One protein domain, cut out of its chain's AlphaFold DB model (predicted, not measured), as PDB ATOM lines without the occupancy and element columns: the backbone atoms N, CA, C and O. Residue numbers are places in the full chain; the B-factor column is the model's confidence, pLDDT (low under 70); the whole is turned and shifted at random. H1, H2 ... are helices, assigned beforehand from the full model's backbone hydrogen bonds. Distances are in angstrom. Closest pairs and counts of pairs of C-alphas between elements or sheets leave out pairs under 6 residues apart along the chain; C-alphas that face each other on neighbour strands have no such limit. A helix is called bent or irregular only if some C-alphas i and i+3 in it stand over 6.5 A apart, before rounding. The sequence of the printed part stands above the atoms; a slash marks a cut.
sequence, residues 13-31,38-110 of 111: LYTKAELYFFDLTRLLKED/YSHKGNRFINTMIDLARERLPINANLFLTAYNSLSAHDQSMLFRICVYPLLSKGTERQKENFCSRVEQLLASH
ATOM      1  N   LEU A  13     152.945 212.510 329.526       90.56
ATOM      2  CA  LEU A  13     153.950 213.477 329.083       90.56
ATOM      3  C   LEU A  13     154.788 212.913 327.936       90.56
ATOM      4  O   LEU A  13     155.041 213.627 326.964       90.56
ATOM      5  N   TYR A  14     155.151 211.631 328.017       91.69
ATOM      6  CA  TYR A  14     155.886 210.939 326.968       91.69
ATOM      7  C   TYR A  14     155.127 210.954 325.640       91.69
ATOM      8  O   TYR A  14     155.659 211.455 324.653       91.69
ATOM      9  N   THR A  15     153.869 210.495 325.619       89.31
ATOM     10  CA  THR A  15     153.038 210.489 324.404       89.31
ATOM     11  C   THR A  15     152.909 211.891 323.815       89.31
ATOM     12  O   THR A  15     152.994 212.066 322.604       89.31
ATOM     13  N   LYS A  16     152.768 212.925 324.655       92.19
ATOM     14  CA  LYS A  16     152.703 214.313 324.183       92.19
ATOM     15  C   LYS A  16     154.004 214.762 323.504       92.19
ATOM     16  O   LYS A  16     153.955 215.378 322.442       92.19
ATOM     17  N   ALA A  17     155.156 214.465 324.103       94.00
ATOM     18  CA  ALA A  17     156.455 214.787 323.516       94.00
ATOM     19  C   ALA A  17     156.719 213.991 322.228       94.00
ATOM     20  O   ALA A  17     157.247 214.542 321.267       94.00
ATOM     21  N   GLU A  18     156.310 212.724 322.200       92.31
ATOM     22  CA  GLU A  18     156.403 211.827 321.048       92.31
ATOM     23  C   GLU A  18     155.545 212.329 319.871       92.31
ATOM     24  O   GLU A  18     156.049 212.454 318.757       92.31
ATOM     25  N   LEU A  19     154.294 212.737 320.114       91.62
ATOM     26  CA  LEU A  19     153.429 213.343 319.092       91.62
ATOM     27  C   LEU A  19     154.036 214.628 318.513       91.62
ATOM     28  O   LEU A  19     154.121 214.777 317.295       91.62
ATOM     29  N   TYR A  20     154.513 215.537 319.367       94.62
ATOM     30  CA  TYR A  20     155.139 216.775 318.892       94.62
ATOM     31  C   TYR A  20     156.454 216.535 318.159       94.62
ATOM     32  O   TYR A  20     156.768 217.279 317.231       94.62
ATOM     33  N   PHE A  21     157.210 215.505 318.538       93.62
ATOM     34  CA  PHE A  21     158.376 215.082 317.779       93.62
ATOM     35  C   PHE A  21     157.965 214.666 316.362       93.62
ATOM     36  O   PHE A  21     158.509 215.200 315.397       93.62
ATOM     37  N   PHE A  22     156.972 213.782 316.219       90.50
ATOM     38  CA  PHE A  22     156.502 213.331 314.907       90.50
ATOM     39  C   PHE A  22     155.985 214.471 314.042       90.50
ATOM     40  O   PHE A  22     156.418 214.606 312.896       90.50
ATOM     41  N   ASP A  23     155.135 215.333 314.597       92.06
ATOM     42  CA  ASP A  23     154.634 216.494 313.869       92.06
ATOM     43  C   ASP A  23     155.767 217.408 313.412       92.06
ATOM     44  O   ASP A  23     155.783 217.840 312.261       92.06
ATOM     45  N   LEU A  24     156.755 217.666 314.274       93.44
ATOM     46  CA  LEU A  24     157.885 218.509 313.908       93.44
ATOM     47  C   LEU A  24     158.739 217.872 312.805       93.44
ATOM     48  O   LEU A  24     159.113 218.562 311.860       93.44
ATOM     49  N   THR A  25     159.005 216.563 312.877       91.00
ATOM     50  CA  THR A  25     159.738 215.859 311.811       91.00
ATOM     51  C   THR A  25     158.996 215.888 310.473       91.00
ATOM     52  O   THR A  25     159.617 216.131 309.437       91.00
ATOM     53  N   ARG A  26     157.668 215.703 310.483       90.81
ATOM     54  CA  ARG A  26     156.818 215.787 309.288       90.81
ATOM     55  C   ARG A  26     156.850 217.189 308.683       90.81
ATOM     56  O   ARG A  26     157.103 217.321 307.491       90.81
ATOM     57  N   LEU A  27     156.638 218.222 309.498       93.25
ATOM     58  CA  LEU A  27     156.598 219.610 309.033       93.25
ATOM     59  C   LEU A  27     157.951 220.077 308.485       93.25
ATOM     60  O   LEU A  27     157.991 220.734 307.452       93.25
ATOM     61  N   LEU A  28     159.064 219.705 309.129       92.38
ATOM     62  CA  LEU A  28     160.403 219.990 308.601       92.38
ATOM     63  C   LEU A  28     160.602 219.352 307.219       92.38
ATOM     64  O   LEU A  28     161.122 220.002 306.314       92.38
ATOM     65  N   LYS A  29     160.138 218.112 307.028       90.25
ATOM     66  CA  LYS A  29     160.199 217.428 305.730       90.25
ATOM     67  C   LYS A  29     159.328 218.110 304.669       90.25
ATOM     68  O   LYS A  29     159.771 218.246 303.532       90.25
ATOM     69  N   GLU A  30     158.119 218.537 305.027       92.12
ATOM     70  CA  GLU A  30     157.219 219.299 304.144       92.12
ATOM     71  C   GLU A  30     157.822 220.649 303.731       92.12
ATOM     72  O   GLU A  30     157.638 221.083 302.597       92.12
ATOM     73  N   ASP A  31     158.614 221.261 304.611       91.25
ATOM     74  CA  ASP A  31     159.360 222.496 304.352       91.25
ATOM     75  C   ASP A  31     160.698 222.268 303.603       91.25
ATOM     76  O   ASP A  31     161.502 223.182 303.402       91.25
ATOM     77  N   TYR A  38     171.223 215.295 309.142       88.75
ATOM     78  CA  TYR A  38     171.742 215.681 310.450       88.75
ATOM     79  C   TYR A  38     171.975 214.480 311.374       88.75
ATOM     80  O   TYR A  38     172.405 214.664 312.512       88.75
ATOM     81  N   SER A  39     171.775 213.243 310.903       84.81
ATOM     82  CA  SER A  39     172.009 212.007 311.670       84.81
ATOM     83  C   SER A  39     173.412 211.920 312.291       84.81
ATOM     84  O   SER A  39     173.584 211.421 313.404       84.81
ATOM     85  N   HIS A  40     174.420 212.499 311.633       85.50
ATOM     86  CA  HIS A  40     175.793 212.589 312.135       85.50
ATOM     87  C   HIS A  40     175.930 213.377 313.457       85.50
ATOM     88  O   HIS A  40     176.963 213.292 314.122       85.50
ATOM     89  N   LYS A  41     174.908 214.142 313.867       87.25
ATOM     90  CA  LYS A  41     174.892 214.899 315.130       87.25
ATOM     91  C   LYS A  41     174.676 214.022 316.365       87.25
ATOM     92  O   LYS A  41     174.932 214.494 317.476       87.25
ATOM     93  N   GLY A  42     174.236 212.771 316.205       86.38
ATOM     94  CA  GLY A  42     174.096 211.813 317.306       86.38
ATOM     95  C   GLY A  42     173.271 212.370 318.471       86.38
ATOM     96  O   GLY A  42     172.133 212.792 318.297       86.38
ATOM     97  N   ASN A  43     173.873 212.457 319.660       83.81
ATOM     98  CA  ASN A  43     173.217 212.988 320.866       83.81
ATOM     99  C   ASN A  43     172.761 214.456 320.739       83.81
ATOM    100  O   ASN A  43     171.905 214.895 321.499       83.81
ATOM    101  N   ARG A  44     173.311 215.233 319.791       89.75
ATOM    102  CA  ARG A  44     172.895 216.625 319.532       89.75
ATOM    103  C   ARG A  44     171.758 216.742 318.515       89.75
ATOM    104  O   ARG A  44     171.368 217.860 318.184       89.75
ATOM    105  N   PHE A  45     171.241 215.628 318.004       91.50
ATOM    106  CA  PHE A  45     170.227 215.620 316.952       91.50
ATOM    107  C   PHE A  45     168.951 216.364 317.352       91.50
ATOM    108  O   PHE A  45     168.514 217.237 316.614       91.50
ATOM    109  N   ILE A  46     168.411 216.096 318.548       92.62
ATOM    110  CA  ILE A  46     167.207 216.773 319.061       92.62
ATOM    111  C   ILE A  46     167.395 218.292 319.073       92.62
ATOM    112  O   ILE A  46     166.581 219.012 318.504       92.62
ATOM    113  N   ASN A  47     168.498 218.777 319.652       93.25
ATOM    114  CA  ASN A  47     168.789 220.212 319.696       93.25
ATOM    115  C   ASN A  47     168.930 220.797 318.288       93.25
ATOM    116  O   ASN A  47     168.379 221.852 318.008       93.25
ATOM    117  N   THR A  48     169.596 220.071 317.385       93.06
ATOM    118  CA  THR A  48     169.744 220.489 315.984       93.06
ATOM    119  C   THR A  48     168.382 220.617 315.300       93.06
ATOM    120  O   THR A  48     168.140 221.608 314.621       93.06
ATOM    121  N   MET A  49     167.467 219.662 315.503       93.19
ATOM    122  CA  MET A  49     166.115 219.765 314.951       93.19
ATOM    123  C   MET A  49     165.335 220.941 315.533       93.19
ATOM    124  O   MET A  49     164.626 221.614 314.795       93.19
ATOM    125  N   ILE A  50     165.449 221.188 316.840       94.75
ATOM    126  CA  ILE A  50     164.782 222.322 317.491       94.75
ATOM    127  C   ILE A  50     165.302 223.639 316.915       94.75
ATOM    128  O   ILE A  50     164.502 224.527 316.638       94.75
ATOM    129  N   ASP A  51     166.610 223.762 316.698       94.25
ATOM    130  CA  ASP A  51     167.207 224.969 316.130       94.25
ATOM    131  C   ASP A  51     166.780 225.179 314.667       94.25
ATOM    132  O   ASP A  51     166.329 226.270 314.327       94.25
ATOM    133  N   LEU A  52     166.789 224.128 313.835       93.12
ATOM    134  CA  LEU A  52     166.254 224.180 312.464       93.12
ATOM    135  C   LEU A  52     164.772 224.583 312.448       93.12
ATOM    136  O   LEU A  52     164.342 225.417 311.652       93.12
ATOM    137  N   ALA A  53     163.985 224.007 313.354       93.69
ATOM    138  CA  ALA A  53     162.568 224.299 313.467       93.69
ATOM    139  C   ALA A  53     162.291 225.703 314.008       93.69
ATOM    140  O   ALA A  53     161.278 226.288 313.652       93.69
ATOM    141  N   ARG A  54     163.150 226.282 314.849       94.56
ATOM    142  CA  ARG A  54     162.932 227.630 315.400       94.56
ATOM    143  C   ARG A  54     162.908 228.711 314.331       94.56
ATOM    144  O   ARG A  54     162.170 229.680 314.486       94.56
ATOM    145  N   GLU A  55     163.681 228.545 313.263       89.94
ATOM    146  CA  GLU A  55     163.743 229.521 312.174       89.94
ATOM    147  C   GLU A  55     162.469 229.534 311.321       89.94
ATOM    148  O   GLU A  55     162.096 230.580 310.795       89.94
ATOM    149  N   ARG A  56     161.788 228.387 311.192       89.00
ATOM    150  CA  ARG A  56     160.709 228.203 310.203       89.00
ATOM    151  C   ARG A  56     159.359 227.795 310.787       89.00
ATOM    152  O   ARG A  56     158.313 228.176 310.277       89.00
ATOM    153  N   LEU A  57     159.383 227.057 311.889       93.75
ATOM    154  CA  LEU A  57     158.240 226.479 312.596       93.75
ATOM    155  C   LEU A  57     158.321 226.801 314.105       93.75
ATOM    156  O   LEU A  57     158.284 225.889 314.940       93.75
ATOM    157  N   PRO A  58     158.440 228.087 314.505       94.06
ATOM    158  CA  PRO A  58     158.755 228.471 315.884       94.06
ATOM    159  C   PRO A  58     157.720 227.981 316.903       94.06
ATOM    160  O   PRO A  58     158.070 227.635 318.031       94.06
ATOM    161  N   ILE A  59     156.444 227.909 316.507       94.81
ATOM    162  CA  ILE A  59     155.366 227.397 317.362       94.81
ATOM    163  C   ILE A  59     155.587 225.906 317.649       94.81
ATOM    164  O   ILE A  59     155.628 225.507 318.811       94.81
ATOM    165  N   ASN A  60     155.794 225.087 316.616       95.12
ATOM    166  CA  ASN A  60     156.004 223.643 316.758       95.12
ATOM    167  C   ASN A  60     157.311 223.322 317.489       95.12
ATOM    168  O   ASN A  60     157.330 222.438 318.346       95.12
ATOM    169  N   ALA A  61     158.377 224.083 317.217       95.25
ATOM    170  CA  ALA A  61     159.641 223.967 317.935       95.25
ATOM    171  C   ALA A  61     159.451 224.197 319.442       95.25
ATOM    172  O   ALA A  61     159.944 223.418 320.258       95.25
ATOM    173  N   ASN A  62     158.689 225.229 319.822       96.12
ATOM    174  CA  ASN A  62     158.406 225.535 321.223       96.12
ATOM    175  C   ASN A  62     157.480 224.506 321.883       96.12
ATOM    176  O   ASN A  62     157.698 224.170 323.049       96.12
ATOM    177  N   LEU A  63     156.481 223.985 321.164       96.00
ATOM    178  CA  LEU A  63     155.614 222.912 321.663       96.00
ATOM    179  C   LEU A  63     156.426 221.655 321.982       96.00
ATOM    180  O   LEU A  63     156.338 221.137 323.099       96.00
ATOM    181  N   PHE A  64     157.263 221.210 321.041       96.44
ATOM    182  CA  PHE A  64     158.127 220.053 321.250       96.44
ATOM    183  C   PHE A  64     159.138 220.298 322.375       96.44
ATOM    184  O   PHE A  64     159.218 219.488 323.294       96.44
ATOM    185  N   LEU A  65     159.846 221.434 322.370       96.50
ATOM    186  CA  LEU A  65     160.819 221.777 323.413       96.50
ATOM    187  C   LEU A  65     160.185 221.790 324.810       96.50
ATOM    188  O   LEU A  65     160.765 221.259 325.756       96.50
ATOM    189  N   THR A  66     158.991 222.371 324.946       96.38
ATOM    190  CA  THR A  66     158.274 222.418 326.227       96.38
ATOM    191  C   THR A  66     157.917 221.013 326.701       96.38
ATOM    192  O   THR A  66     158.167 220.675 327.858       96.38
ATOM    193  N   ALA A  67     157.374 220.173 325.815       95.75
ATOM    194  CA  ALA A  67     157.018 218.801 326.167       95.75
ATOM    195  C   ALA A  67     158.255 217.953 326.497       95.75
ATOM    196  O   ALA A  67     158.257 217.260 327.508       95.75
ATOM    197  N   TYR A  68     159.327 218.068 325.712       95.50
ATOM    198  CA  TYR A  68     160.587 217.356 325.928       95.50
ATOM    199  C   TYR A  68     161.249 217.732 327.259       95.50
ATOM    200  O   TYR A  68     161.659 216.857 328.019       95.50
ATOM    201  N   ASN A  69     161.285 219.024 327.598       95.88
ATOM    202  CA  ASN A  69     161.818 219.493 328.881       95.88
ATOM    203  C   ASN A  69     160.945 219.108 330.085       95.88
ATOM    204  O   ASN A  69     161.417 219.174 331.215       95.88
ATOM    205  N   SER A  70     159.686 218.719 329.855       95.62
ATOM    206  CA  SER A  70     158.792 218.219 330.907       95.62
ATOM    207  C   SER A  70     159.017 216.736 331.225       95.62
ATOM    208  O   SER A  70     158.491 216.245 332.220       95.62
ATOM    209  N   LEU A  71     159.761 216.012 330.382       94.75
ATOM    210  CA  LEU A  71     160.096 214.606 330.599       94.75
ATOM    211  C   LEU A  71     161.194 214.451 331.656       94.75
ATOM    212  O   LEU A  71     162.077 215.301 331.786       94.75
ATOM    213  N   SER A  72     161.188 213.317 332.359       94.69
ATOM    214  CA  SER A  72     162.332 212.909 333.176       94.69
ATOM    215  C   SER A  72     163.540 212.583 332.290       94.69
ATOM    216  O   SER A  72     163.407 212.317 331.095       94.69
ATOM    217  N   ALA A  73     164.743 212.552 332.868       92.94
ATOM    218  CA  ALA A  73     165.942 212.149 332.127       92.94
ATOM    219  C   ALA A  73     165.820 210.725 331.542       92.94
ATOM    220  O   ALA A  73     166.336 210.449 330.456       92.94
ATOM    221  N   HIS A  74     165.109 209.833 332.243       91.19
ATOM    222  CA  HIS A  74     164.805 208.490 331.758       91.19
ATOM    223  C   HIS A  74     163.876 208.540 330.540       91.19
ATOM    224  O   HIS A  74     164.237 208.019 329.484       91.19
ATOM    225  N   ASP A  75     162.754 209.255 330.630       91.81
ATOM    226  CA  ASP A  75     161.793 209.389 329.529       91.81
ATOM    227  C   ASP A  75     162.389 210.132 328.311       91.81
ATOM    228  O   ASP A  75     162.113 209.775 327.165       91.81
ATOM    229  N   GLN A  76     163.287 211.103 328.521       92.94
ATOM    230  CA  GLN A  76     164.056 211.739 327.439       92.94
ATOM    231  C   GLN A  76     164.985 210.746 326.730       92.94
ATOM    232  O   GLN A  76     165.079 210.749 325.499       92.94
ATOM    233  N   SER A  77     165.668 209.884 327.491       90.56
ATOM    234  CA  SER A  77     166.484 208.794 326.942       90.56
ATOM    235  C   SER A  77     165.617 207.794 326.175       90.56
ATOM    236  O   SER A  77     166.027 207.295 325.124       90.56
ATOM    237  N   MET A  78     164.402 207.528 326.653       89.81
ATOM    238  CA  MET A  78     163.443 206.667 325.971       89.81
ATOM    239  C   MET A  78     162.981 207.248 324.640       89.81
ATOM    240  O   MET A  78     163.068 206.551 323.627       89.81
ATOM    241  N   LEU A  79     162.624 208.532 324.606       90.31
ATOM    242  CA  LEU A  79     162.250 209.223 323.372       90.31
ATOM    243  C   LEU A  79     163.417 209.217 322.384       90.31
ATOM    244  O   LEU A  79     163.237 208.943 321.199       90.31
ATOM    245  N   PHE A  80     164.645 209.431 322.862       88.69
ATOM    246  CA  PHE A  80     165.823 209.321 322.010       88.69
ATOM    247  C   PHE A  80     165.980 207.909 321.425       88.69
ATOM    248  O   PHE A  80     166.201 207.756 320.227       88.69
ATOM    249  N   ARG A  81     165.851 206.854 322.236       84.56
ATOM    250  CA  ARG A  81     166.013 205.463 321.775       84.56
ATOM    251  C   ARG A  81     164.919 205.020 320.809       84.56
ATOM    252  O   ARG A  81     165.222 204.292 319.868       84.56
ATOM    253  N   ILE A  82     163.675 205.409 321.071       83.38
ATOM    254  CA  ILE A  82     162.514 204.978 320.290       83.38
ATOM    255  C   ILE A  82     162.379 205.833 319.036       83.38
ATOM    256  O   ILE A  82     162.231 205.276 317.955       83.38
ATOM    257  N   CYS A  83     162.470 207.157 319.160       84.81
ATOM    258  CA  CYS A  83     162.130 208.074 318.076       84.81
ATOM    259  C   CYS A  83     163.350 208.569 317.291       84.81
ATOM    260  O   CYS A  83     163.288 208.713 316.075       84.81
ATOM    261  N   VAL A  84     164.468 208.845 317.969       85.62
ATOM    262  CA  VAL A  84     165.636 209.487 317.340       85.62
ATOM    263  C   VAL A  84     166.614 208.462 316.786       85.62
ATOM    264  O   VAL A  84     167.037 208.571 315.642       85.62
ATOM    265  N   TYR A  85     166.965 207.442 317.567       82.75
ATOM    266  CA  TYR A  85     167.968 206.443 317.199       82.75
ATOM    267  C   TYR A  85     167.704 205.757 315.843       82.75
ATOM    268  O   TYR A  85     168.666 205.594 315.088       82.75
ATOM    269  N   PRO A  86     166.453 205.412 315.465       80.62
ATOM    270  CA  PRO A  86     166.163 204.873 314.133       80.62
ATOM    271  C   PRO A  86     166.523 205.828 312.985       80.62
ATOM    272  O   PRO A  86     166.923 205.364 311.919       80.62
ATOM    273  N   LEU A  87     166.443 207.143 313.217       78.56
ATOM    274  CA  LEU A  87     166.793 208.188 312.248       78.56
ATOM    275  C   LEU A  87     168.313 208.408 312.154       78.56
ATOM    276  O   LEU A  87     168.821 208.917 311.157       78.56
ATOM    277  N   LEU A  88     169.077 208.010 313.177       76.25
ATOM    278  CA  LEU A  88     170.520 208.234 313.252       76.25
ATOM    279  C   LEU A  88     171.338 207.184 312.482       76.25
ATOM    280  O   LEU A  88     172.240 206.602 313.065       76.25
ATOM    281  N   SER A  89     171.094 206.931 311.190       58.59
ATOM    282  CA  SER A  89     171.976 206.188 310.239       58.59
ATOM    283  C   SER A  89     172.595 204.825 310.681       58.59
ATOM    284  O   SER A  89     173.386 204.230 309.954       58.59
ATOM    285  N   LYS A  90     172.212 204.285 311.845       54.62
ATOM    286  CA  LYS A  90     172.661 203.024 312.469       54.62
ATOM    287  C   LYS A  90     171.502 202.257 313.123       54.62
ATOM    288  O   LYS A  90     171.731 201.353 313.927       54.62
ATOM    289  N   GLY A  91     170.260 202.609 312.794       53.22
ATOM    290  CA  GLY A  91     169.102 201.794 313.136       53.22
ATOM    291  C   GLY A  91     169.111 200.524 312.290       53.22
ATOM    292  O   GLY A  91     169.119 200.595 311.062       53.22
ATOM    293  N   THR A  92     169.121 199.360 312.936       60.91
ATOM    294  CA  THR A  92     168.818 198.095 312.244       60.91
ATOM    295  C   THR A  92     167.418 198.181 311.623       60.91
ATOM    296  O   THR A  92     166.563 198.876 312.170       60.91
ATOM    297  N   GLU A  93     167.154 197.485 310.510       62.66
ATOM    298  CA  GLU A  93     165.825 197.476 309.854       62.66
ATOM    299  C   GLU A  93     164.687 197.232 310.861       62.66
ATOM    300  O   GLU A  93     163.703 197.962 310.898       62.66
ATOM    301  N   ARG A  94     164.911 196.329 311.821       62.31
ATOM    302  CA  ARG A  94     163.987 196.035 312.924       62.31
ATOM    303  C   ARG A  94     163.664 197.233 313.831       62.31
ATOM    304  O   ARG A  94     162.573 197.324 314.382       62.31
ATOM    305  N   GLN A  95     164.613 198.144 314.044       61.69
ATOM    306  CA  GLN A  95     164.386 199.360 314.836       61.69
ATOM    307  C   GLN A  95     163.576 200.397 314.055       61.69
ATOM    308  O   GLN A  95     162.772 201.102 314.657       61.69
ATOM    309  N   LYS A  96     163.744 200.449 312.729       61.97
ATOM    310  CA  LYS A  96     162.912 201.275 311.848       61.97
ATOM    311  C   LYS A  96     161.481 200.736 311.774       61.97
ATOM    312  O   LYS A  96     160.545 201.509 311.903       61.97
ATOM    313  N   GLU A  97     161.307 199.418 311.672       64.88
ATOM    314  CA  GLU A  97     159.988 198.767 311.713       64.88
ATOM    315  C   GLU A  97     159.253 199.034 313.034       64.88
ATOM    316  O   GLU A  97     158.079 199.401 313.025       64.88
ATOM    317  N   ASN A  98     159.946 198.923 314.175       65.25
ATOM    318  CA  ASN A  98     159.364 199.241 315.483       65.25
ATOM    319  C   ASN A  98     158.933 200.711 315.586       65.25
ATOM    320  O   ASN A  98     157.895 201.002 316.177       65.25
ATOM    321  N   PHE A  99     159.719 201.627 315.016       66.50
ATOM    322  CA  PHE A  99     159.373 203.043 314.944       66.50
ATOM    323  C   PHE A  99     158.124 203.264 314.089       66.50
ATOM    324  O   PHE A  99     157.156 203.833 314.586       66.50
ATOM    325  N   CYS A 100     158.093 202.745 312.857       63.38
ATOM    326  CA  CYS A 100     156.935 202.864 311.966       63.38
ATOM    327  C   CYS A 100     155.662 202.278 312.593       63.38
ATOM    328  O   CYS A 100     154.636 202.949 312.626       63.38
ATOM    329  N   SER A 101     155.741 201.080 313.182       68.88
ATOM    330  CA  SER A 101     154.597 200.450 313.853       68.88
ATOM    331  C   SER A 101     154.101 201.272 315.051       68.88
ATOM    332  O   SER A 101     152.896 201.368 315.288       68.88
ATOM    333  N   ARG A 102     155.011 201.920 315.794       68.00
ATOM    334  CA  ARG A 102     154.647 202.820 316.897       68.00
ATOM    335  C   ARG A 102     153.952 204.087 316.395       68.00
ATOM    336  O   ARG A 102     152.963 204.494 317.001       68.00
ATOM    337  N   VAL A 103     154.420 204.666 315.284       66.12
ATOM    338  CA  VAL A 103     153.765 205.812 314.626       66.12
ATOM    339  C   VAL A 103     152.344 205.446 314.198       66.12
ATOM    340  O   VAL A 103     151.404 206.166 314.521       66.12
ATOM    341  N   GLU A 104     152.165 204.303 313.532       67.31
ATOM    342  CA  GLU A 104     150.852 203.825 313.077       67.31
ATOM    343  C   GLU A 104     149.873 203.622 314.242       67.31
ATOM    344  O   GLU A 104     148.719 204.041 314.163       67.31
ATOM    345  N   GLN A 105     150.334 203.044 315.355       72.06
ATOM    346  CA  GLN A 105     149.515 202.870 316.563       72.06
ATOM    347  C   GLN A 105     149.100 204.200 317.201       72.06
ATOM    348  O   GLN A 105     147.979 204.329 317.697       72.06
ATOM    349  N   LEU A 106     149.989 205.195 317.206       65.06
ATOM    350  CA  LEU A 106     149.691 206.518 317.760       65.06
ATOM    351  C   LEU A 106     148.682 207.275 316.902       65.06
ATOM    352  O   LEU A 106     147.728 207.829 317.443       65.06
ATOM    353  N   LEU A 107     148.844 207.233 315.578       63.00
ATOM    354  CA  LEU A 107     147.896 207.836 314.642       63.00
ATOM    355  C   LEU A 107     146.514 207.171 314.728       63.00
ATOM    356  O   LEU A 107     145.508 207.868 314.736       63.00
ATOM    357  N   ALA A 108     146.453 205.843 314.872       66.88
ATOM    358  CA  ALA A 108     145.191 205.108 315.002       66.88
ATOM    359  C   ALA A 108     144.470 205.312 316.350       66.88
ATOM    360  O   ALA A 108     143.284 205.018 316.456       66.88
ATOM    361  N   SER A 109     145.174 205.773 317.388       60.34
ATOM    362  CA  SER A 109     144.596 206.005 318.723       60.34
ATOM    363  C   SER A 109     144.191 207.459 318.978       60.34
ATOM    364  O   SER A 109     143.523 207.724 319.976       60.34
ATOM    365  N   HIS A 110     144.588 208.387 318.101       51.66
ATOM    366  CA  HIS A 110     144.369 209.829 318.263       51.66
ATOM    367  C   HIS A 110     143.753 210.510 317.021       51.66
ATOM    368  O   HIS A 110     143.697 211.741 316.983       51.66
TER     369      HIS A 110
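What this domain is: This is residues 13 to 31 and 38 to 110 of the 111 residues of an uncharacterized protein of uncultured bacterium (gcode 4) (UniProt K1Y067). H1 runs near the middle of a compact cluster of helices, with H3 and H4 packed on it at shallow tilts, while kinked H2 and H5 lie crosswise to H1 on different sides. The printed part has 92 residues with five named helices, H1 to H5 in order, and no named strand; its class is all helix. It is compact, with a radius of gyration of the C-alphas of 12.5 A and spans of 33 by 31 by 29 A.

Where its parts are: Find C-alpha 13 at (153.950, 213.477, 329.083); from there H1 runs 25.8 A to residue 30. H2, residues 38 to 56, spans 16.7 A; it has a kink of 114 degrees near residue 45 and is irregular, with C-alphas 40 and 43 9.1 A apart. H3, residues 58 to 69, spans 16.1 A, and H4, residues 73 to 87, 20.3 A. H5, residues 93 to 110, spans 26.1 A and ends at C-alpha 110, (144.369, 209.829, 318.263).

How they stand to each other: Begin at H4, the hub. Its closest C-alphas to H1 are Asp 75 and Tyr 14, 6.6 A apart; they touch at a shallow tilt of 30 degrees, the same way. H4 touches H5 at a steep tilt of 67 degrees, closest at C-alphas Pro 86 and Lys 96, 5.4 A. H4 and H2 only just touch, with 3 pairs of C-alphas within 8 A, closest at Leu 87 and Ser 39, 6.5 A. H1 touches H3 at 31 degrees, a shallow tilt, opposite ways, closest at C-alphas Ala 17 and Ala 67, 4.8 A. H2 and H5 are apart. Every O i to N i+4 pair is within hydrogen-bond range in H1, H3 and H5; H4 has 8 of 11, and H2 7 of 15 beside 13 of 16 O i to N i+3 pairs.

The domain as a whole: The C-alphas of Glu 55 and Arg 94 are the farthest apart, 33.5 A. Residues 32 to 37 are not printed; C-alphas 31 and 38 are 15.4 A apart across the cut. The links printed whole are tight. Look at residues 89 to 104 and 106 to 110 for pLDDT under 70.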